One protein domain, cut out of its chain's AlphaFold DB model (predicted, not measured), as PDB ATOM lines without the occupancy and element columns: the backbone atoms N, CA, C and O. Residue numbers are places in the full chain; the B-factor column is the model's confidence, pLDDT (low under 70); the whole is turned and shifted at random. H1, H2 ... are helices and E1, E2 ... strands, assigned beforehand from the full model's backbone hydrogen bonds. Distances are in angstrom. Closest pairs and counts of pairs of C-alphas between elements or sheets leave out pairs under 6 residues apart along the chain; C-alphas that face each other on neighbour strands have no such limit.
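This is residues 50 to 203 of the 355 residues of the protein "Zinc ribbon domain-containing protein" of Chloroflexia bacterium SDU3-3 (UniProt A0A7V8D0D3). A long, strongly twisted four-strand sheet, E4 E5 E6 E8, makes a wall, and the two-strand sheet E1 E9 crosses a part of it face to face. The small three-strand sheet E2 E3 E7 packs on the wall through E7 and E6, and the short helix H2 covers part of E5. The 154 printed residues, mostly strand by class but under half in named elements, run H1 E1 E2 E3 E4 E5 E6 H2 E7 E8 E9. The long sheet, in the order E4 E5 E6 E8, and the sheet in the order E2 E3 E7 are antiparallel, while E1 and E9 are parallel. The whole is compact, with a radius of gyration of the C-alphas of 16.4 A and spans of 50 by 36 by 27 A.

Start at H1, residues 53 to 56, where the closest C-alphas to E9, residues 198 to 202, are those of Asn 54 and Met 202, 6.4 A apart. E1, residues 90 to 94, is the parallel neighbour of E9; look for N 91 and O 198, 2.8 A apart. E2, residues 98 to 100, and E3, residues 103 to 107, form a hairpin, with N 98 and O 105 at 2.8 A. E4, residues 113 to 118, E5, residues 127 to 137, and E6, residues 147 to 157, form a meander, each strand the antiparallel neighbour of the one before: find N 113 and O 131 at 2.8 A, then N 128 and O 156 at 2.8 A. H2, residues 159 to 164, lies over E5 at a height over the sheet of 9.2 A, its closest C-alphas to E5 being those of Gly 161 and Val 128, 5.7 A apart. E7, residues 166 to 170, is antiparallel to E3, with N 104 and O 169 at 2.9 A, and its Phe 167 has its C-alpha 5.6 A from that of Ser 156 in E6. E8, residues 177 to 185, bends by 55 degrees at residue 180 and is antiparallel to E6, with N 149 and O 183 at 2.8 A. The sheets E4 E5 E6 E8 and E1 E9 form a sandwich, two sheets face to face, their strands at 64 degrees. In H2 every O i to N i+4 pair is within hydrogen-bond range; H1 is too short for one.

Find C-alpha 53 at (358.330, 330.123, 386.136), where H1 begins. E5 runs 32.3 A from C-alpha 127 at (350.683, 310.645, 375.908), E6 runs 32.5 A and E8 22.7 A. E9 ends at C-alpha 202, (357.793, 325.411, 391.423).

The C-alphas farthest apart, of Ser 124 and Gly 141, are 51.8 A apart. The printed part has no cut; H1 to E1 and E8 to E9 are long links. Mean pLDDT of the printed part is 73.0, and 53 residues are under 70, among them residues 50 to 72 and 116 to 126.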
ATOM      1  N   VAL A  50     349.536 328.971 386.992       39.78
ATOM      2  CA  VAL A  50     350.839 329.633 386.818       39.78
ATOM      3  C   VAL A  50     351.933 328.572 386.666       39.78
ATOM      4  O   VAL A  50     352.192 327.776 387.570       39.78
ATOM      5  N   ARG A  51     352.546 328.559 385.469       46.84
ATOM      6  CA  ARG A  51     353.637 327.669 385.012       46.84
ATOM      7  C   ARG A  51     354.805 327.619 386.016       46.84
ATOM      8  O   ARG A  51     354.974 328.547 386.805       46.84
ATOM      9  N   LEU A  52     355.684 326.607 385.903       45.94
ATOM     10  CA  LEU A  52     356.985 326.561 386.605       45.94
ATOM     11  C   LEU A  52     357.902 327.716 386.158       45.94
ATOM     12  O   LEU A  52     358.854 327.523 385.399       45.94
ATOM     13  N   ALA A  53     357.619 328.937 386.594       43.50
ATOM     14  CA  ALA A  53     358.330 330.123 386.136       43.50
ATOM     15  C   ALA A  53     359.822 330.057 386.497       43.50
ATOM     16  O   ALA A  53     360.666 330.495 385.721       43.50
ATOM     17  N   ASN A  54     360.173 329.396 387.608       45.91
ATOM     18  CA  ASN A  54     361.567 329.195 387.980       45.91
ATOM     19  C   ASN A  54     362.325 328.241 387.043       45.91
ATOM     20  O   ASN A  54     363.547 328.322 386.986       45.91
ATOM     21  N   ALA A  55     361.665 327.357 386.290       40.88
ATOM     22  CA  ALA A  55     362.344 326.400 385.409       40.88
ATOM     23  C   ALA A  55     362.992 327.044 384.161       40.88
ATOM     24  O   ALA A  55     363.754 326.381 383.452       40.88
ATOM     25  N   ARG A  56     362.687 328.322 383.883       37.03
ATOM     26  CA  ARG A  56     363.109 329.067 382.682       37.03
ATOM     27  C   ARG A  56     364.107 330.201 382.936       37.03
ATOM     28  O   ARG A  56     364.513 330.856 381.984       37.03
ATOM     29  N   VAL A  57     364.503 330.425 384.185       37.19
ATOM     30  CA  VAL A  57     365.440 331.485 384.589       37.19
ATOM     31  C   VAL A  57     366.648 330.870 385.286       37.19
ATOM     32  O   VAL A  57     366.549 329.781 385.856       37.19
ATOM     33  N   GLU A  58     367.794 331.555 385.247       34.78
ATOM     34  CA  GLU A  58     368.941 331.193 386.079       34.78
ATOM     35  C   GLU A  58     368.507 331.240 387.551       34.78
ATOM     36  O   GLU A  58     368.158 332.288 388.090       34.78
ATOM     37  N   GLN A  59     368.447 330.071 388.189       39.28
ATOM     38  CA  GLN A  59     367.983 329.956 389.564       39.28
ATOM     39  C   GLN A  59     369.136 330.310 390.507       39.28
ATOM     40  O   GLN A  59     370.098 329.551 390.631       39.28
ATOM     41  N   ALA A  60     369.032 331.454 391.180       31.52
ATOM     42  CA  ALA A  60     369.797 331.739 392.386       31.52
ATOM     43  C   ALA A  60     368.940 331.354 393.598       31.52
ATOM     44  O   ALA A  60     367.793 331.790 393.726       31.52
ATOM     45  N   VAL A  61     369.469 330.495 394.468       36.62
ATOM     46  CA  VAL A  61     368.771 330.074 395.683       36.62
ATOM     47  C   VAL A  61     368.995 331.143 396.752       36.62
ATOM     48  O   VAL A  61     370.130 331.411 397.130       36.62
ATOM     49  N   ILE A  62     367.922 331.775 397.233       30.11
ATOM     50  CA  ILE A  62     367.981 332.754 398.327       30.11
ATOM     51  C   ILE A  62     367.226 332.153 399.514       30.11
ATOM     52  O   ILE A  62     366.004 332.037 399.471       30.11
ATOM     53  N   GLY A  63     367.941 331.741 400.563       27.44
ATOM     54  CA  GLY A  63     367.321 331.204 401.784       27.44
ATOM     55  C   GLY A  63     366.567 329.874 401.606       27.44
ATOM     56  O   GLY A  63     365.699 329.548 402.408       27.44
ATOM     57  N   GLY A  64     366.858 329.107 400.549       38.44
ATOM     58  CA  GLY A  64     366.528 327.670 400.480       38.44
ATOM     59  C   GLY A  64     365.248 327.381 399.761       38.44
ATOM     60  O   GLY A  64     364.970 326.266 399.345       38.44
ATOM     61  N   THR A  65     364.512 328.421 399.484       38.25
ATOM     62  CA  THR A  65     363.361 328.377 398.621       38.25
ATOM     63  C   THR A  65     363.663 329.303 397.474       38.25
ATOM     64  O   THR A  65     364.170 330.405 397.678       38.25
ATOM     65  N   ILE A  66     363.340 328.894 396.252       44.38
ATOM     66  CA  ILE A  66     363.238 329.893 395.196       44.38
ATOM     67  C   ILE A  66     362.004 330.708 395.567       44.38
ATOM     68  O   ILE A  66     360.878 330.264 395.370       44.38
ATOM     69  N   ARG A  67     362.215 331.869 396.176       42.84
ATOM     70  CA  ARG A  67     361.216 332.924 396.192       42.84
ATOM     71  C   ARG A  67     361.431 333.675 394.895       42.84
ATOM     72  O   ARG A  67     362.431 334.374 394.749       42.84
ATOM     73  N   LEU A  68     360.538 333.489 393.929       49.31
ATOM     74  CA  LEU A  68     360.571 334.333 392.743       49.31
ATOM     75  C   LEU A  68     360.280 335.755 393.221       49.31
ATOM     76  O   LEU A  68     359.174 336.047 393.673       49.31
ATOM     77  N   ALA A  69     361.305 336.610 393.190       42.12
ATOM     78  CA  ALA A  69     361.247 337.965 393.736       42.12
ATOM     79  C   ALA A  69     360.072 338.776 393.161       42.12
ATOM     80  O   ALA A  69     359.561 339.674 393.821       42.12
ATOM     81  N   THR A  70     359.618 338.410 391.962       46.44
ATOM     82  CA  THR A  70     358.577 339.078 391.187       46.44
ATOM     83  C   THR A  70     357.170 338.501 391.363       46.44
ATOM     84  O   THR A  70     356.212 339.207 391.072       46.44
ATOM     85  N   SER A  71     356.995 337.258 391.839       54.41
ATOM     86  CA  SER A  71     355.654 336.647 391.948       54.41
ATOM     87  C   SER A  71     354.994 336.826 393.312       54.41
ATOM     88  O   SER A  71     353.832 336.472 393.482       54.41
ATOM     89  N   HIS A  72     355.743 337.326 394.303       67.00
ATOM     90  CA  HIS A  72     355.340 337.372 395.714       67.00
ATOM     91  C   HIS A  72     354.880 336.018 396.289       67.00
ATOM     92  O   HIS A  72     354.393 335.986 397.419       67.00
ATOM     93  N   ALA A  73     355.080 334.910 395.562       73.62
ATOM     94  CA  ALA A  73     354.600 333.602 395.961       73.62
ATOM     95  C   ALA A  73     355.262 333.169 397.267       73.62
ATOM     96  O   ALA A  73     356.492 333.202 397.389       73.62
ATOM     97  N   VAL A  74     354.443 332.777 398.241       79.81
ATOM     98  CA  VAL A  74     354.915 332.352 399.561       79.81
ATOM     99  C   VAL A  74     355.058 330.827 399.584       79.81
ATOM    100  O   VAL A  74     354.050 330.126 399.455       79.81
ATOM    101  N   PRO A  75     356.280 330.283 399.734       81.44
ATOM    102  CA  PRO A  75     356.500 328.841 399.839       81.44
ATOM    103  C   PRO A  75     355.889 328.238 401.112       81.44
ATOM    104  O   PRO A  75     355.581 328.980 402.058       81.44
ATOM    105  N   PRO A  76     355.745 326.902 401.180       87.19
ATOM    106  CA  PRO A  76     355.277 326.234 402.384       87.19
ATOM    107  C   PRO A  76     356.207 326.538 403.565       87.19
ATOM    108  O   PRO A  76     357.415 326.706 403.402       87.19
ATOM    109  N   GLY A  77     355.639 326.653 404.762       85.69
ATOM    110  CA  GLY A  77     356.376 326.943 405.992       85.69
ATOM    111  C   GLY A  77     356.852 328.393 406.147       85.69
ATOM    112  O   GLY A  77     357.415 328.729 407.188       85.69
ATOM    113  N   LEU A  78     356.620 329.273 405.159       84.25
ATOM    114  CA  LEU A  78     357.076 330.673 405.188       84.25
ATOM    115  C   LEU A  78     355.953 331.707 405.361       84.25
ATOM    116  O   LEU A  78     356.232 332.897 405.515       84.25
ATOM    117  N   TRP A  79     354.692 331.277 405.398       86.75
ATOM    118  CA  TRP A  79     353.562 332.156 405.701       86.75
ATOM    119  C   TRP A  79     353.461 332.448 407.197       86.75
ATOM    120  O   TRP A  79     353.287 331.533 407.996       86.75
ATOM    121  N   ARG A  80     353.549 333.727 407.570       89.94
ATOM    122  CA  ARG A  80     353.578 334.195 408.968       89.94
ATOM    123  C   ARG A  80     352.421 335.143 409.298       89.94
ATOM    124  O   ARG A  80     352.616 336.153 409.964       89.94
ATOM    125  N   ARG A  81     351.227 334.855 408.775       91.00
ATOM    126  CA  ARG A  81     349.984 335.560 409.133       91.00
ATOM    127  C   ARG A  81     349.012 334.582 409.780       91.00
ATOM    128  O   ARG A  81     349.015 333.401 409.441       91.00
ATOM    129  N   GLU A  82     348.216 335.068 410.728       91.56
ATOM    130  CA  GLU A  82     347.260 334.226 411.457       91.56
ATOM    131  C   GLU A  82     346.225 333.614 410.515       91.56
ATOM    132  O   GLU A  82     346.035 332.402 410.533       91.56
ATOM    133  N   ALA A  83     345.618 334.431 409.651       91.81
ATOM    134  CA  ALA A  83     344.685 333.968 408.630       91.81
ATOM    135  C   ALA A  83     345.401 333.167 407.522       91.81
ATOM    136  O   ALA A  83     346.541 333.506 407.166       91.81
ATOM    137  N   PRO A  84     344.761 332.120 406.966       92.50
ATOM    138  CA  PRO A  84     345.258 331.443 405.772       92.50
ATOM    139  C   PRO A  84     345.246 332.391 404.556       92.50
ATOM    140  O   PRO A  84     344.531 333.394 404.572       92.50
ATOM    141  N   PRO A  85     346.026 332.086 403.504       86.75
ATOM    142  CA  PRO A  85     345.974 332.836 402.264       86.75
ATOM    143  C   PRO A  85     344.588 332.830 401.603       86.75
ATOM    144  O   PRO A  85     343.972 331.775 401.469       86.75
ATOM    145  N   ASP A  86     344.149 333.998 401.148       84.06
ATOM    146  CA  ASP A  86     342.964 334.227 400.322       84.06
ATOM    147  C   ASP A  86     343.301 334.251 398.814       84.06
ATOM    148  O   ASP A  86     344.457 334.147 398.398       84.06
ATOM    149  N   GLU A  87     342.275 334.408 397.979       80.56
ATOM    150  CA  GLU A  87     342.355 334.426 396.508       80.56
ATOM    151  C   GLU A  87     343.251 335.532 395.912       80.56
ATOM    152  O   GLU A  87     343.731 335.402 394.780       80.56
ATOM    153  N   SER A  88     343.521 336.610 396.658       77.69
ATOM    154  CA  SER A  88     344.395 337.705 396.210       77.69
ATOM    155  C   SER A  88     345.881 337.367 396.336       77.69
ATOM    156  O   SER A  88     346.734 338.054 395.768       77.69
ATOM    157  N   GLN A  89     346.210 336.321 397.095       81.94
ATOM    158  CA  GLN A  89     347.579 335.953 397.418       81.94
ATOM    159  C   GLN A  89     348.059 334.783 396.565       81.94
ATOM    160  O   GLN A  89     347.285 333.956 396.087       81.94
ATOM    161  N   VAL A  90     349.379 334.716 396.391       79.56
ATOM    162  CA  VAL A  90     350.038 333.650 395.637       79.56
ATOM    163  C   VAL A  90     350.798 332.757 396.609       79.56
ATOM    164  O   VAL A  90     351.637 333.223 397.387       79.56
ATOM    165  N   VAL A  91     350.532 331.459 396.552       83.69
ATOM    166  CA  VAL A  91     351.286 330.433 397.274       83.69
ATOM    167  C   VAL A  91     352.153 329.648 396.301       83.69
ATOM    168  O   VAL A  91     351.750 329.357 395.177       83.69
ATOM    169  N   ALA A  92     353.366 329.307 396.724       81.50
ATOM    170  CA  ALA A  92     354.281 328.482 395.947       81.50
ATOM    171  C   ALA A  92     354.226 327.036 396.430       81.50
ATOM    172  O   ALA A  92     354.246 326.791 397.630       81.50
ATOM    173  N   LEU A  93     354.232 326.074 395.512       81.94
ATOM    174  CA  LEU A  93     354.259 324.658 395.853       81.94
ATOM    175  C   LEU A  93     355.321 323.918 395.039       81.94
ATOM    176  O   LEU A  93     355.353 323.995 393.811       81.94
ATOM    177  N   TYR A  94     356.189 323.175 395.727       81.31
ATOM    178  CA  TYR A  94     357.247 322.407 395.082       81.31
ATOM    179  C   TYR A  94     356.725 321.068 394.581       81.31
ATOM    180  O   TYR A  94     356.337 320.196 395.370       81.31
ATOM    181  N   ALA A  95     356.765 320.877 393.266       82.38
ATOM    182  CA  ALA A  95     356.553 319.565 392.678       82.38
ATOM    183  C   ALA A  95     357.759 318.656 393.022       82.38
ATOM    184  O   ALA A  95     358.893 319.142 393.064       82.38
ATOM    185  N   PRO A  96     357.565 317.354 393.297       82.31
ATOM    186  CA  PRO A  96     358.669 316.447 393.601       82.31
ATOM    187  C   PRO A  96     359.362 316.045 392.308       82.31
ATOM    188  O   PRO A  96     358.927 315.145 391.585       82.31
ATOM    189  N   LEU A  97     360.427 316.772 391.999       79.44
ATOM    190  CA  LEU A  97     361.216 316.605 390.790       79.44
ATOM    191  C   LEU A  97     362.676 316.387 391.182       79.44
ATOM    192  O   LEU A  97     363.187 316.995 392.120       79.44
ATOM    193  N   ARG A  98     363.396 315.561 390.431       77.94
ATOM    194  CA  ARG A  98     364.844 315.392 390.573       77.94
ATOM    195  C   ARG A  98     365.573 316.216 389.531       77.94
ATOM    196  O   ARG A  98     365.273 316.118 388.344       77.94
ATOM    197  N   ALA A  99     366.583 316.967 389.957       73.44
ATOM    198  CA  ALA A  99     367.459 317.678 389.034       73.44
ATOM    199  C   ALA A  99     368.293 316.696 388.188       73.44
ATOM    200  O   ALA A  99     368.995 315.822 388.718       73.44
ATOM    201  N   VAL A 100     368.270 316.877 386.870       70.81
ATOM    202  CA  VAL A 100     369.071 316.129 385.888       70.81
ATOM    203  C   VAL A 100     369.851 317.095 384.999       70.81
ATOM    204  O   VAL A 100     369.661 318.310 385.051       70.81
ATOM    205  N   VAL A 101     370.764 316.569 384.181       66.25
ATOM    206  CA  VAL A 101     371.505 317.402 383.227       66.25
ATOM    207  C   VAL A 101     370.513 318.092 382.288       66.25
ATOM    208  O   VAL A 101     369.729 317.436 381.602       66.25
ATOM    209  N   GLY A 102     370.546 319.424 382.281       63.22
ATOM    210  CA  GLY A 102     369.704 320.241 381.412       63.22
ATOM    211  C   GLY A 102     368.209 320.177 381.730       63.22
ATOM    212  O   GLY A 102     367.419 320.424 380.825       63.22
ATOM    213  N   GLY A 103     367.798 319.847 382.963       68.62
ATOM    214  CA  GLY A 103     366.382 319.863 383.331       68.62
ATOM    215  C   GLY A 103     366.042 319.193 384.656       68.62
ATOM    216  O   GLY A 103     366.853 319.112 385.579       68.62
ATOM    217  N   TRP A 104     364.825 318.671 384.713       76.62
ATOM    218  CA  TRP A 104     364.290 317.922 385.841       76.62
ATOM    219  C   TRP A 104     363.566 316.675 385.335       76.62
ATOM    220  O   TRP A 104     363.120 316.613 384.190       76.62
ATOM    221  N   SER A 105     363.465 315.669 386.192       78.44
ATOM    222  CA  SER A 105     362.717 314.449 385.909       78.44
ATOM    223  C   SER A 105     361.937 313.994 387.126       78.44
ATOM    224  O   SER A 105     362.390 314.194 388.250       78.44
ATOM    225  N   ALA A 106     360.832 313.306 386.900       81.38
ATOM    226  CA  ALA A 106     360.050 312.657 387.938       81.38
ATOM    227  C   ALA A 106     359.687 311.238 387.515       81.38
ATOM    228  O   ALA A 106     359.576 310.933 386.330       81.38
ATOM    229  N   THR A 107     359.518 310.363 388.494       85.31
ATOM    230  CA  THR A 107     359.153 308.962 388.293       85.31
ATOM    231  C   THR A 107     358.093 308.543 389.299       85.31
ATOM    232  O   THR A 107     357.865 309.230 390.295       85.31
ATOM    233  N   THR A 108     357.502 307.366 389.106       84.69
ATOM    234  CA  THR A 108     356.610 306.783 390.118       84.69
ATOM    235  C   THR A 108     357.306 306.513 391.454       84.69
ATOM    236  O   THR A 108     356.649 306.453 392.486       84.69
ATOM    237  N   SER A 109     358.640 306.384 391.470       82.69
ATOM    238  CA  SER A 109     359.411 306.274 392.720       82.69
ATOM    239  C   SER A 109     359.526 307.595 393.489       82.69
ATOM    240  O   SER A 109     359.905 307.589 394.654       82.69
ATOM    241  N   ASP A 110     359.171 308.712 392.850       80.19
ATOM    242  CA  ASP A 110     359.106 310.049 393.447       80.19
ATOM    243  C   ASP A 110     357.672 310.400 393.899       80.19
ATOM    244  O   ASP A 110     357.329 311.571 394.037       80.19
ATOM    245  N   GLY A 111     356.813 309.386 394.069       85.44
ATOM    246  CA  GLY A 111     355.431 309.524 394.540       85.44
ATOM    247  C   GLY A 111     354.397 309.823 393.452       85.44
ATOM    248  O   GLY A 111     353.209 309.903 393.750       85.44
ATOM    249  N   TRP A 112     354.817 309.994 392.196       88.00
ATOM    250  CA  TRP A 112     353.886 310.237 391.096       88.00
ATOM    251  C   TRP A 112     353.089 308.979 390.753       88.00
ATOM    252  O   TRP A 112     353.632 307.893 390.572       88.00
ATOM    253  N   GLU A 113     351.787 309.130 390.581       89.19
ATOM    254  CA  GLU A 113     350.888 308.071 390.147       89.19
ATOM    255  C   GLU A 113     350.670 308.171 388.642       89.19
ATOM    256  O   GLU A 113     350.322 309.233 388.129       89.19
ATOM    257  N   LYS A 114     350.830 307.064 387.919       86.56
ATOM    258  CA  LYS A 114     350.417 306.982 386.515       86.56
ATOM    259  C   LYS A 114     348.902 306.777 386.470       86.56
ATOM    260  O   LYS A 114     348.424 305.760 386.962       86.56
ATOM    261  N   ILE A 115     348.160 307.721 385.892       81.88
ATOM    262  CA  ILE A 115     346.684 307.736 385.944       81.88
ATOM    263  C   ILE A 115     345.998 307.437 384.608       81.88
ATOM    264  O   ILE A 115     344.819 307.098 384.609       81.88
ATOM    265  N   ALA A 116     346.705 307.533 383.477       68.94
ATOM    266  CA  ALA A 116     346.180 307.114 382.178       68.94
ATOM    267  C   ALA A 116     347.294 306.880 381.145       68.94
ATOM    268  O   ALA A 116     348.320 307.565 381.153       68.94
ATOM    269  N   ASP A 117     347.033 305.952 380.221       64.44
ATOM    270  CA  ASP A 117     347.683 305.861 378.912       64.44
ATOM    271  C   ASP A 117     346.696 306.437 377.881       64.44
ATOM    272  O   ASP A 117     345.691 305.805 377.568       64.44
ATOM    273  N   GLY A 118     346.916 307.672 377.426       52.06
ATOM    274  CA  GLY A 118     345.990 308.396 376.552       52.06
ATOM    275  C   GLY A 118     346.457 308.429 375.097       52.06
ATOM    276  O   GLY A 118     347.617 308.732 374.814       52.06
ATOM    277  N   TRP A 119     345.548 308.098 374.177       45.06
ATOM    278  CA  TRP A 119     345.756 308.107 372.724       45.06
ATOM    279  C   TRP A 119     345.964 309.522 372.149       45.06
ATOM    280  O   TRP A 119     345.589 310.517 372.763       45.06
ATOM    281  N   ALA A 120     346.587 309.561 370.968       50.84
ATOM    282  CA  ALA A 120     347.135 310.726 370.278       50.84
ATOM    283  C   ALA A 120     346.147 311.890 370.062       50.84
ATOM    284  O   ALA A 120     345.056 311.700 369.529       50.84
ATOM    285  N   GLY A 121     346.602 313.106 370.372       38.75
ATOM    286  CA  GLY A 121     346.073 314.357 369.825       38.75
ATOM    287  C   GLY A 121     347.157 315.041 368.988       38.75
ATOM    288  O   GLY A 121     348.268 315.228 369.477       38.75
ATOM    289  N   SER A 122     346.829 315.301 367.716       47.44
ATOM    290  CA  SER A 122     347.566 315.992 366.630       47.44
ATOM    291  C   SER A 122     348.997 315.553 366.245       47.44
ATOM    292  O   SER A 122     349.480 315.943 365.181       47.44
ATOM    293  N   GLY A 123     349.640 314.648 366.985       47.34
ATOM    294  CA  GLY A 123     350.890 313.985 366.587       47.34
ATOM    295  C   GLY A 123     350.900 312.525 367.032       47.34
ATOM    296  O   GLY A 123     350.372 312.199 368.087       47.34
ATOM    297  N   SER A 124     351.487 311.627 366.242       49.62
ATOM    298  CA  SER A 124     351.440 310.155 366.378       49.62
ATOM    299  C   SER A 124     352.050 309.546 367.663       49.62
ATOM    300  O   SER A 124     352.322 308.346 367.712       49.62
ATOM    301  N   GLY A 125     352.279 310.335 368.717       58.44
ATOM    302  CA  GLY A 125     352.853 309.897 369.986       58.44
ATOM    303  C   GLY A 125     351.801 309.552 371.043       58.44
ATOM    304  O   GLY A 125     350.801 310.243 371.204       58.44
ATOM    305  N   ILE A 126     352.058 308.495 371.817       68.06
ATOM    306  CA  ILE A 126     351.297 308.179 373.035       68.06
ATOM    307  C   ILE A 126     351.606 309.229 374.109       68.06
ATOM    308  O   ILE A 126     352.783 309.499 374.371       68.06
ATOM    309  N   CYS A 127     350.565 309.770 374.746       74.12
ATOM    310  CA  CYS A 127     350.683 310.645 375.908       74.12
ATOM    311  C   CYS A 127     350.409 309.846 377.191       74.12
ATOM    312  O   CYS A 127     349.388 309.171 377.326       74.12
ATOM    313  N   VAL A 128     351.333 309.911 378.144       77.69
ATOM    314  CA  VAL A 128     351.208 309.293 379.465       77.69
ATOM    315  C   VAL A 128     350.938 310.378 380.496       77.69
ATOM    316  O   VAL A 128     351.661 311.375 380.554       77.69
ATOM    317  N   ARG A 129     349.916 310.169 381.332       82.38
ATOM    318  CA  ARG A 129     349.496 311.130 382.358       82.38
ATOM    319  C   ARG A 129     349.885 310.675 383.755       82.38
ATOM    320  O   ARG A 129     349.650 309.524 384.138       82.38
ATOM    321  N   PHE A 130     350.416 311.615 384.523       85.56
ATOM    322  CA  PHE A 130     350.839 311.435 385.902       85.56
ATOM    323  C   PHE A 130     350.110 312.397 386.832       85.56
ATOM    324  O   PHE A 130     349.700 313.486 386.430       85.56
ATOM    325  N   ARG A 131     349.973 311.997 388.093       90.19
ATOM    326  CA  ARG A 131     349.302 312.758 389.140       90.19
ATOM    327  C   ARG A 131     350.063 312.675 390.450       90.19
ATOM    328  O   ARG A 131     350.635 311.639 390.761       90.19
ATOM    329  N   ILE A 132     350.007 313.733 391.243       90.88
ATOM    330  CA  ILE A 132     350.444 313.703 392.637       90.88
ATOM    331  C   ILE A 132     349.622 314.667 393.486       90.88
ATOM    332  O   ILE A 132     349.108 315.661 392.977       90.88
ATOM    333  N   VAL A 133     349.501 314.387 394.782       91.75
ATOM    334  CA  VAL A 133     348.935 315.317 395.764       91.75
ATOM    335  C   VAL A 133     350.067 315.921 396.581       91.75
ATOM    336  O   VAL A 133     350.986 315.221 397.009       91.75
ATOM    337  N   ARG A 134     350.015 317.234 396.780       90.56
ATOM    338  CA  ARG A 134     350.984 317.990 397.568       90.56
ATOM    339  C   ARG A 134     350.273 318.918 398.524       90.56
ATOM    340  O   ARG A 134     349.160 319.351 398.256       90.56
ATOM    341  N   GLU A 135     350.943 319.238 399.619       92.44
ATOM    342  CA  GLU A 135     350.403 320.135 400.631       92.44
ATOM    343  C   GLU A 135     351.203 321.430 400.667       92.44
ATOM    344  O   GLU A 135     352.435 321.422 400.707       92.44
ATOM    345  N   TRP A 136     350.485 322.547 400.684       92.12
ATOM    346  CA  TRP A 136     351.008 323.815 401.165       92.12
ATOM    347  C   TRP A 136     350.531 324.042 402.600       92.12
ATOM    348  O   TRP A 136     349.404 323.694 402.956       92.12
ATOM    349  N   PHE A 137     351.384 324.629 403.431       93.31
ATOM    350  CA  PHE A 137     351.103 324.896 404.837       93.31
ATOM    351  C   PHE A 137     351.826 326.166 405.292       93.31
ATOM    352  O   PHE A 137     352.840 326.560 404.712       93.31
ATOM    353  N   ALA A 138     351.315 326.802 406.344       92.06
ATOM    354  CA  ALA A 138     351.922 327.996 406.921       92.06
ATOM    355  C   ALA A 138     353.117 327.683 407.839       92.06
ATOM    356  O   ALA A 138     353.400 326.527 408.152       92.06
ATOM    357  N   ALA A 139     353.834 328.718 408.285       88.56
ATOM    358  CA  ALA A 139     354.833 328.562 409.339       88.56
ATOM    359  C   ALA A 139     354.180 328.029 410.635       88.56
ATOM    360  O   ALA A 139     352.991 328.274 410.864       88.56
ATOM    361  N   PRO A 140     354.927 327.333 411.516       87.62
ATOM    362  CA  PRO A 140     354.380 326.836 412.778       87.62
ATOM    363  C   PRO A 140     353.682 327.940 413.586       87.62
ATOM    364  O   PRO A 140     354.266 328.997 413.814       87.62
ATOM    365  N   GLY A 141     352.440 327.685 414.011       89.44
ATOM    366  CA  GLY A 141     351.611 328.641 414.762       89.44
ATOM    367  C   GLY A 141     350.805 329.635 413.913       89.44
ATOM    368  O   GLY A 141     350.074 330.440 414.477       89.44
ATOM    369  N   PHE A 142     350.900 329.580 412.582       92.00
ATOM    370  CA  PHE A 142     350.204 330.483 411.657       92.00
ATOM    371  C   PHE A 142     349.204 329.740 410.756       92.00
ATOM    372  O   PHE A 142     349.146 328.509 410.751       92.00
ATOM    373  N   GLY A 143     348.400 330.488 409.990       90.19
ATOM    374  CA  GLY A 143     347.439 329.934 409.026       90.19
ATOM    375  C   GLY A 143     346.352 329.047 409.643       90.19
ATOM    376  O   GLY A 143     345.832 328.169 408.961       90.19
ATOM    377  N   GLN A 144     346.057 329.224 410.936       92.69
ATOM    378  CA  GLN A 144     345.047 328.466 411.695       92.69
ATOM    379  C   GLN A 144     345.232 326.934 411.673       92.69
ATOM    380  O   GLN A 144     344.288 326.183 411.897       92.69
ATOM    381  N   GLY A 145     346.449 326.448 411.403       90.38
ATOM    382  CA  GLY A 145     346.718 325.010 411.284       90.38
ATOM    383  C   GLY A 145     346.119 324.354 410.032       90.38
ATOM    384  O   GLY A 145     346.097 323.125 409.946       90.38
ATOM    385  N   LEU A 146     345.653 325.152 409.070       95.06
ATOM    386  CA  LEU A 146     345.109 324.680 407.804       95.06
ATOM    387  C   LEU A 146     346.217 324.280 406.829       95.06
ATOM    388  O   LEU A 146     347.324 324.834 406.831       95.06
ATOM    389  N   ARG A 147     345.891 323.335 405.949       95.38
ATOM    390  CA  ARG A 147     346.735 322.924 404.826       95.38
ATOM    391  C   ARG A 147     345.948 323.002 403.533       95.38
ATOM    392  O   ARG A 147     344.784 322.623 403.488       95.38
ATOM    393  N   LEU A 148     346.594 323.459 402.472       94.69
ATOM    394  CA  LEU A 148     346.023 323.445 401.133       94.69
ATOM    395  C   LEU A 148     346.520 322.187 400.421       94.69
ATOM    396  O   LEU A 148     347.695 322.100 400.060       94.69
ATOM    397  N   GLN A 149     345.636 321.209 400.236       94.94
ATOM    398  CA  GLN A 149     345.907 320.030 399.422       94.94
ATOM    399  C   GLN A 149     345.715 320.382 397.954       94.94
ATOM    400  O   GLN A 149     344.624 320.767 397.545       94.94
ATOM    401  N   VAL A 150     346.767 320.221 397.163       89.31
ATOM    402  CA  VAL A 150     346.808 320.537 395.738       89.31
ATOM    403  C   VAL A 150     347.108 319.267 394.963       89.31
ATOM    404  O   VAL A 150     348.126 318.608 395.176       89.31
ATOM    405  N   GLN A 151     346.230 318.932 394.033       89.94
ATOM    406  CA  GLN A 151     346.444 317.864 393.075       89.94
ATOM    407  C   GLN A 151     347.136 318.438 391.838       89.94
ATOM    408  O   GLN A 151     346.641 319.375 391.219       89.94
ATOM    409  N   ILE A 152     348.283 317.873 391.475       86.38
ATOM    410  CA  ILE A 152     349.090 318.278 390.325       86.38
ATOM    411  C   ILE A 152     349.017 317.179 389.271       86.38
ATOM    412  O   ILE A 152     349.186 316.002 389.589       86.38
ATOM    413  N   GLY A 153     348.796 317.569 388.022       83.31
ATOM    414  CA  GLY A 153     348.894 316.713 386.849       83.31
ATOM    415  C   GLY A 153     350.177 316.997 386.084       83.31
ATOM    416  O   GLY A 153     350.631 318.142 386.064       83.31
ATOM    417  N   ALA A 154     350.745 315.970 385.458       80.06
ATOM    418  CA  ALA A 154     351.845 316.096 384.512       80.06
ATOM    419  C   ALA A 154     351.624 315.204 383.286       80.06
ATOM    420  O   ALA A 154     351.085 314.103 383.413       80.06
ATOM    421  N   GLU A 155     352.085 315.642 382.118       75.81
ATOM    422  CA  GLU A 155     352.027 314.847 380.884       75.81
ATOM    423  C   GLU A 155     353.423 314.512 380.340       75.81
ATOM    424  O   GLU A 155     354.406 315.217 380.572       75.81
ATOM    425  N   SER A 156     353.535 313.400 379.616       74.12
ATOM    426  CA  SER A 156     354.765 312.987 378.944       74.12
ATOM    427  C   SER A 156     354.449 312.321 377.620       74.12
ATOM    428  O   SER A 156     353.614 311.423 377.556       74.12
ATOM    429  N   TYR A 157     355.141 312.746 376.569       69.38
ATOM    430  CA  TYR A 157     354.999 312.177 375.236       69.38
ATOM    431  C   TYR A 157     356.080 311.110 375.006       69.38
ATOM    432  O   TYR A 157     357.233 311.318 375.383       69.38
ATOM    433  N   ALA A 158     355.714 310.014 374.331       60.22
ATOM    434  CA  ALA A 158     356.589 308.935 373.841       60.22
ATOM    435  C   ALA A 158     356.919 307.771 374.809       60.22
ATOM    436  O   ALA A 158     356.399 307.642 375.917       60.22
ATOM    437  N   GLU A 159     357.772 306.862 374.318       57.75
ATOM    438  CA  GLU A 159     358.200 305.601 374.943       57.75
ATOM    439  C   GLU A 159     358.840 305.787 376.332       57.75
ATOM    440  O   GLU A 159     358.793 304.874 377.159       57.75
ATOM    441  N   GLU A 160     359.369 306.983 376.627       60.69
ATOM    442  CA  GLU A 160     359.923 307.355 377.936       60.69
ATOM    443  C   GLU A 160     358.889 307.169 379.057       60.69
ATOM    444  O   GLU A 160     359.187 306.530 380.064       60.69
ATOM    445  N   GLY A 161     357.642 307.613 378.856       57.75
ATOM    446  CA  GLY A 161     356.572 307.448 379.843       57.75
ATOM    447  C   GLY A 161     356.248 305.983 380.149       57.75
ATOM    448  O   GLY A 161     355.985 305.623 381.301       57.75
ATOM    449  N   ARG A 162     356.321 305.113 379.130       62.72
ATOM    450  CA  ARG A 162     356.067 303.668 379.258       62.72
ATOM    451  C   ARG A 162     357.228 302.920 379.907       62.72
ATOM    452  O   ARG A 162     357.001 302.136 380.824       62.72
ATOM    453  N   THR A 163     358.449 303.151 379.433       61.97
ATOM    454  CA  THR A 163     359.649 302.404 379.846       61.97
ATOM    455  C   THR A 163     360.191 302.888 381.185       61.97
ATOM    456  O   THR A 163     360.514 302.083 382.056       61.97
ATOM    457  N   ARG A 164     360.238 304.208 381.390       64.94
ATOM    458  CA  ARG A 164     360.817 304.835 382.584       64.94
ATOM    459  C   ARG A 164     359.832 304.943 383.747       64.94
ATOM    460  O   ARG A 164     360.266 305.213 384.864       64.94
ATOM    461  N   ARG A 165     358.525 304.761 383.497       77.94
ATOM    462  CA  ARG A 165     357.445 305.059 384.461       77.94
ATOM    463  C   ARG A 165     357.621 306.467 385.050       77.94
ATOM    464  O   ARG A 165     357.643 306.661 386.265       77.94
ATOM    465  N   GLY A 166     357.843 307.446 384.178       80.56
ATOM    466  CA  GLY A 166     358.201 308.804 384.569       80.56
ATOM    467  C   GLY A 166     358.312 309.746 383.382       80.56
ATOM    468  O   GLY A 166     357.975 309.379 382.262       80.56
ATOM    469  N   PHE A 167     358.784 310.962 383.635       76.75
ATOM    470  CA  PHE A 167     358.841 312.037 382.654       76.75
ATOM    471  C   PHE A 167     360.032 312.969 382.907       76.75
ATOM    472  O   PHE A 167     360.471 313.141 384.048       76.75
ATOM    473  N   THR A 168     360.562 313.571 381.841       74.19
ATOM    474  CA  THR A 168     361.670 314.539 381.886       74.19
ATOM    475  C   THR A 168     361.268 315.831 381.190       74.19
ATOM    476  O   THR A 168     360.609 315.807 380.157       74.19
ATOM    477  N   TYR A 169     361.700 316.966 381.728       69.75
ATOM    478  CA  TYR A 169     361.456 318.297 381.172       69.75
ATOM    479  C   TYR A 169     362.775 319.051 381.157       69.75
ATOM    480  O   TYR A 169     363.515 319.085 382.146       69.75
ATOM    481  N   ARG A 170     363.094 319.621 379.997       62.38
ATOM    482  CA  ARG A 170     364.340 320.345 379.776       62.38
ATOM    483  C   ARG A 170     364.207 321.796 380.222       62.38
ATOM    484  O   ARG A 170     363.124 322.378 380.181       62.38
ATOM    485  N   VAL A 171     365.333 322.379 380.626       51.59
ATOM    486  CA  VAL A 171     365.457 323.830 380.820       51.59
ATOM    487  C   VAL A 171     365.040 324.507 379.509       51.59
ATOM    488  O   VAL A 171     365.472 324.075 378.444       51.59
ATOM    489  N   ALA A 172     364.190 325.532 379.597       45.47
ATOM    490  CA  ALA A 172     363.573 326.257 378.475       45.47
ATOM    491  C   ALA A 172     362.401 325.571 377.737       45.47
ATOM    492  O   ALA A 172     361.776 326.217 376.896       45.47
ATOM    493  N   SER A 173     362.024 324.335 378.078       50.50
ATOM    494  CA  SER A 173     360.755 323.747 377.619       50.50
ATOM    495  C   SER A 173     359.596 324.136 378.540       50.50
ATOM    496  O   SER A 173     359.789 324.347 379.738       50.50
ATOM    497  N   ASP A 174     358.381 324.219 377.992       45.75
ATOM    498  CA  ASP A 174     357.165 324.287 378.802       45.75
ATOM    499  C   ASP A 174     357.024 322.983 379.603       45.75
ATOM    500  O   ASP A 174     356.909 321.918 378.997       45.75
ATOM    501  N   PRO A 175     357.059 323.019 380.948       54.03
ATOM    502  CA  PRO A 175     356.741 321.840 381.726       54.03
ATOM    503  C   PRO A 175     355.229 321.620 381.644       54.03
ATOM    504  O   PRO A 175     354.475 322.544 381.960       54.03
ATOM    505  N   PRO A 176     354.768 320.421 381.269       61.06
ATOM    506  CA  PRO A 176     353.351 320.130 381.101       61.06
ATOM    507  C   PRO A 176     352.712 319.820 382.461       61.06
ATOM    508  O   PRO A 176     352.142 318.752 382.642       61.06
ATOM    509  N   MET A 177     352.893 320.705 383.449       70.56
ATOM    510  CA  MET A 177     352.314 320.554 384.782       70.56
ATOM    511  C   MET A 177     351.217 321.573 385.036       70.56
ATOM    512  O   MET A 177     351.373 322.757 384.735       70.56
ATOM    513  N   GLN A 178     350.140 321.107 385.656       70.38
ATOM    514  CA  GLN A 178     348.982 321.926 385.985       70.38
ATOM    515  C   GLN A 178     348.352 321.502 387.305       70.38
ATOM    516  O   GLN A 178     348.484 320.357 387.734       70.38
ATOM    517  N   VAL A 179     347.639 322.429 387.935       73.50
ATOM    518  CA  VAL A 179     346.786 322.118 389.080       73.50
ATOM    519  C   VAL A 179     345.502 321.478 388.552       73.50
ATOM    520  O   VAL A 179     344.823 322.046 387.706       73.50
ATOM    521  N   LEU A 180     345.199 320.269 389.022       79.56
ATOM    522  CA  LEU A 180     343.968 319.536 388.707       79.56
ATOM    523  C   LEU A 180     342.839 319.883 389.681       79.56
ATOM    524  O   LEU A 180     341.668 319.817 389.326       79.56
ATOM    525  N   GLY A 181     343.196 320.255 390.907       79.31
ATOM    526  CA  GLY A 181     342.260 320.668 391.939       79.31
ATOM    527  C   GLY A 181     342.998 321.082 393.201       79.31
ATOM    528  O   GLY A 181     344.152 320.698 393.410       79.31
ATOM    529  N   ALA A 182     342.338 321.864 394.045       89.56
ATOM    530  CA  ALA A 182     342.861 322.253 395.342       89.56
ATOM    531  C   ALA A 182     341.730 322.386 396.360       89.56
ATOM    532  O   ALA A 182     340.621 322.776 396.004       89.56
ATOM    533  N   ARG A 183     342.016 322.050 397.618       93.81
ATOM    534  CA  ARG A 183     341.071 322.173 398.733       93.81
ATOM    535  C   ARG A 183     341.798 322.457 400.036       93.81
ATOM    536  O   ARG A 183     342.908 321.963 400.254       93.81
ATOM    537  N   TRP A 184     341.163 323.223 400.911       95.44
ATOM    538  CA  TRP A 184     341.644 323.421 402.271       95.44
ATOM    539  C   TRP A 184     341.250 322.239 403.146       95.44
ATOM    540  O   TRP A 184     340.125 321.757 403.063       95.44
ATOM    541  N   VAL A 185     342.164 321.783 403.994       96.31
ATOM    542  CA  VAL A 185     341.919 320.752 405.004       96.31
ATOM    543  C   VAL A 185     342.437 321.212 406.362       96.31
ATOM    544  O   VAL A 185     343.433 321.936 406.449       96.31
ATOM    545  N   ASP A 186     341.764 320.795 407.429       94.56
ATOM    546  CA  ASP A 186     342.206 321.033 408.802       94.56
ATOM    547  C   ASP A 186     343.174 319.943 409.306       94.56
ATOM    548  O   ASP A 186     343.513 318.987 408.602       94.56
ATOM    549  N   GLY A 187     343.615 320.060 410.564       87.38
ATOM    550  CA  GLY A 187     344.492 319.072 411.204       87.38
ATOM    551  C   GLY A 187     343.881 317.672 411.379       87.38
ATOM    552  O   GLY A 187     344.604 316.742 411.729       87.38
ATOM    553  N   ARG A 188     342.574 317.506 411.139       90.25
ATOM    554  CA  ARG A 188     341.858 316.220 411.129       90.25
ATOM    555  C   ARG A 188     341.636 315.695 409.705       90.25
ATOM    556  O   ARG A 188     341.102 314.601 409.549       90.25
ATOM    557  N   GLY A 189     342.048 316.449 408.685       88.75
ATOM    558  CA  GLY A 189     341.828 316.135 407.276       88.75
ATOM    559  C   GLY A 189     340.429 316.496 406.768       88.75
ATOM    560  O   GLY A 189     340.084 316.102 405.655       88.75
ATOM    561  N   ALA A 190     339.623 317.222 407.548       93.88
ATOM    562  CA  ALA A 190     338.297 317.654 407.130       93.88
ATOM    563  C   ALA A 190     338.396 318.856 406.185       93.88
ATOM    564  O   ALA A 190     339.086 319.837 406.482       93.88
ATOM    565  N   GLU A 191     337.688 318.777 405.060       94.88
ATOM    566  CA  GLU A 191     337.654 319.835 404.054       94.88
ATOM    567  C   GLU A 191     337.005 321.112 404.600       94.88
ATOM    568  O   GLU A 191     335.982 321.063 405.283       94.88
ATOM    569  N   GLN A 192     337.610 322.254 404.288       93.31
ATOM    570  CA  GLN A 192     337.145 323.576 404.693       93.31
ATOM    571  C   GLN A 192     336.726 324.376 403.463       93.31
ATOM    572  O   GLN A 192     337.459 324.446 402.475       93.31
ATOM    573  N   GLN A 193     335.565 325.026 403.538       91.94
ATOM    574  CA  GLN A 193     335.105 325.933 402.490       91.94
ATOM    575  C   GLN A 193     335.747 327.307 402.675       91.94
ATOM    576  O   GLN A 193     335.221 328.173 403.371       91.94
ATOM    577  N   LEU A 194     336.911 327.484 402.060       88.25
ATOM    578  CA  LEU A 194     337.650 328.741 402.029       88.25
ATOM    579  C   LEU A 194     338.080 329.051 400.590       88.25
ATOM    580  O   LEU A 194     338.310 328.113 399.819       88.25
ATOM    581  N   PRO A 195     338.227 330.337 400.226       83.81
ATOM    582  CA  PRO A 195     338.778 330.722 398.933       83.81
ATOM    583  C   PRO A 195     340.142 330.074 398.690       83.81
ATOM    584  O   PRO A 195     340.978 329.971 399.593       83.81
ATOM    585  N   ILE A 196     340.369 329.625 397.458       85.31
ATOM    586  CA  ILE A 196     341.636 329.017 397.060       85.31
ATOM    587  C   ILE A 196     342.579 330.137 396.591       85.31
ATOM    588  O   ILE A 196     342.215 330.878 395.675       85.31
ATOM    589  N   PRO A 197     343.780 330.280 397.184       82.69
ATOM    590  CA  PRO A 197     344.769 331.246 396.715       82.69
ATOM    591  C   PRO A 197     345.263 330.885 395.312       82.69
ATOM    592  O   PRO A 197     345.127 329.751 394.851       82.69
ATOM    593  N   GLN A 198     345.926 331.822 394.639       80.44
ATOM    594  CA  GLN A 198     346.625 331.498 393.397       80.44
ATOM    595  C   GLN A 198     347.777 330.531 393.691       80.44
ATOM    596  O   GLN A 198     348.589 330.770 394.586       80.44
ATOM    597  N   ILE A 199     347.869 329.441 392.928       76.31
ATOM    598  CA  ILE A 199     348.875 328.400 393.148       76.31
ATOM    599  C   ILE A 199     349.939 328.488 392.064       76.31
ATOM    600  O   ILE A 199     349.686 328.253 390.883       76.31
ATOM    601  N   GLN A 200     351.167 328.757 392.491       77.00
ATOM    602  CA  GLN A 200     352.339 328.694 391.642       77.00
ATOM    603  C   GLN A 200     353.095 327.389 391.872       77.00
ATOM    604  O   GLN A 200     353.663 327.152 392.939       77.00
ATOM    605  N   LEU A 201     353.163 326.552 390.839       75.00
ATOM    606  CA  LEU A 201     354.007 325.364 390.875       75.00
ATOM    607  C   LEU A 201     355.472 325.766 390.686       75.00
ATOM    608  O   LEU A 201     355.807 326.601 389.845       75.00
ATOM    609  N   MET A 202     356.361 325.147 391.455       74.62
ATOM    610  CA  MET A 202     357.793 325.411 391.423       74.62
ATOM    611  C   MET A 202     358.586 324.117 391.289       74.62
ATOM    612  O   MET A 202     358.284 323.107 391.925       74.62
ATOM    613  N   ALA A 203     359.643 324.159 390.480       73.06
ATOM    614  CA  ALA A 203     360.660 323.122 390.531       73.06
ATOM    615  C   ALA A 203     361.444 323.251 391.851       73.06
ATOM    616  O   ALA A 203     361.640 324.378 392.323       73.06
TER     617      ALA A 203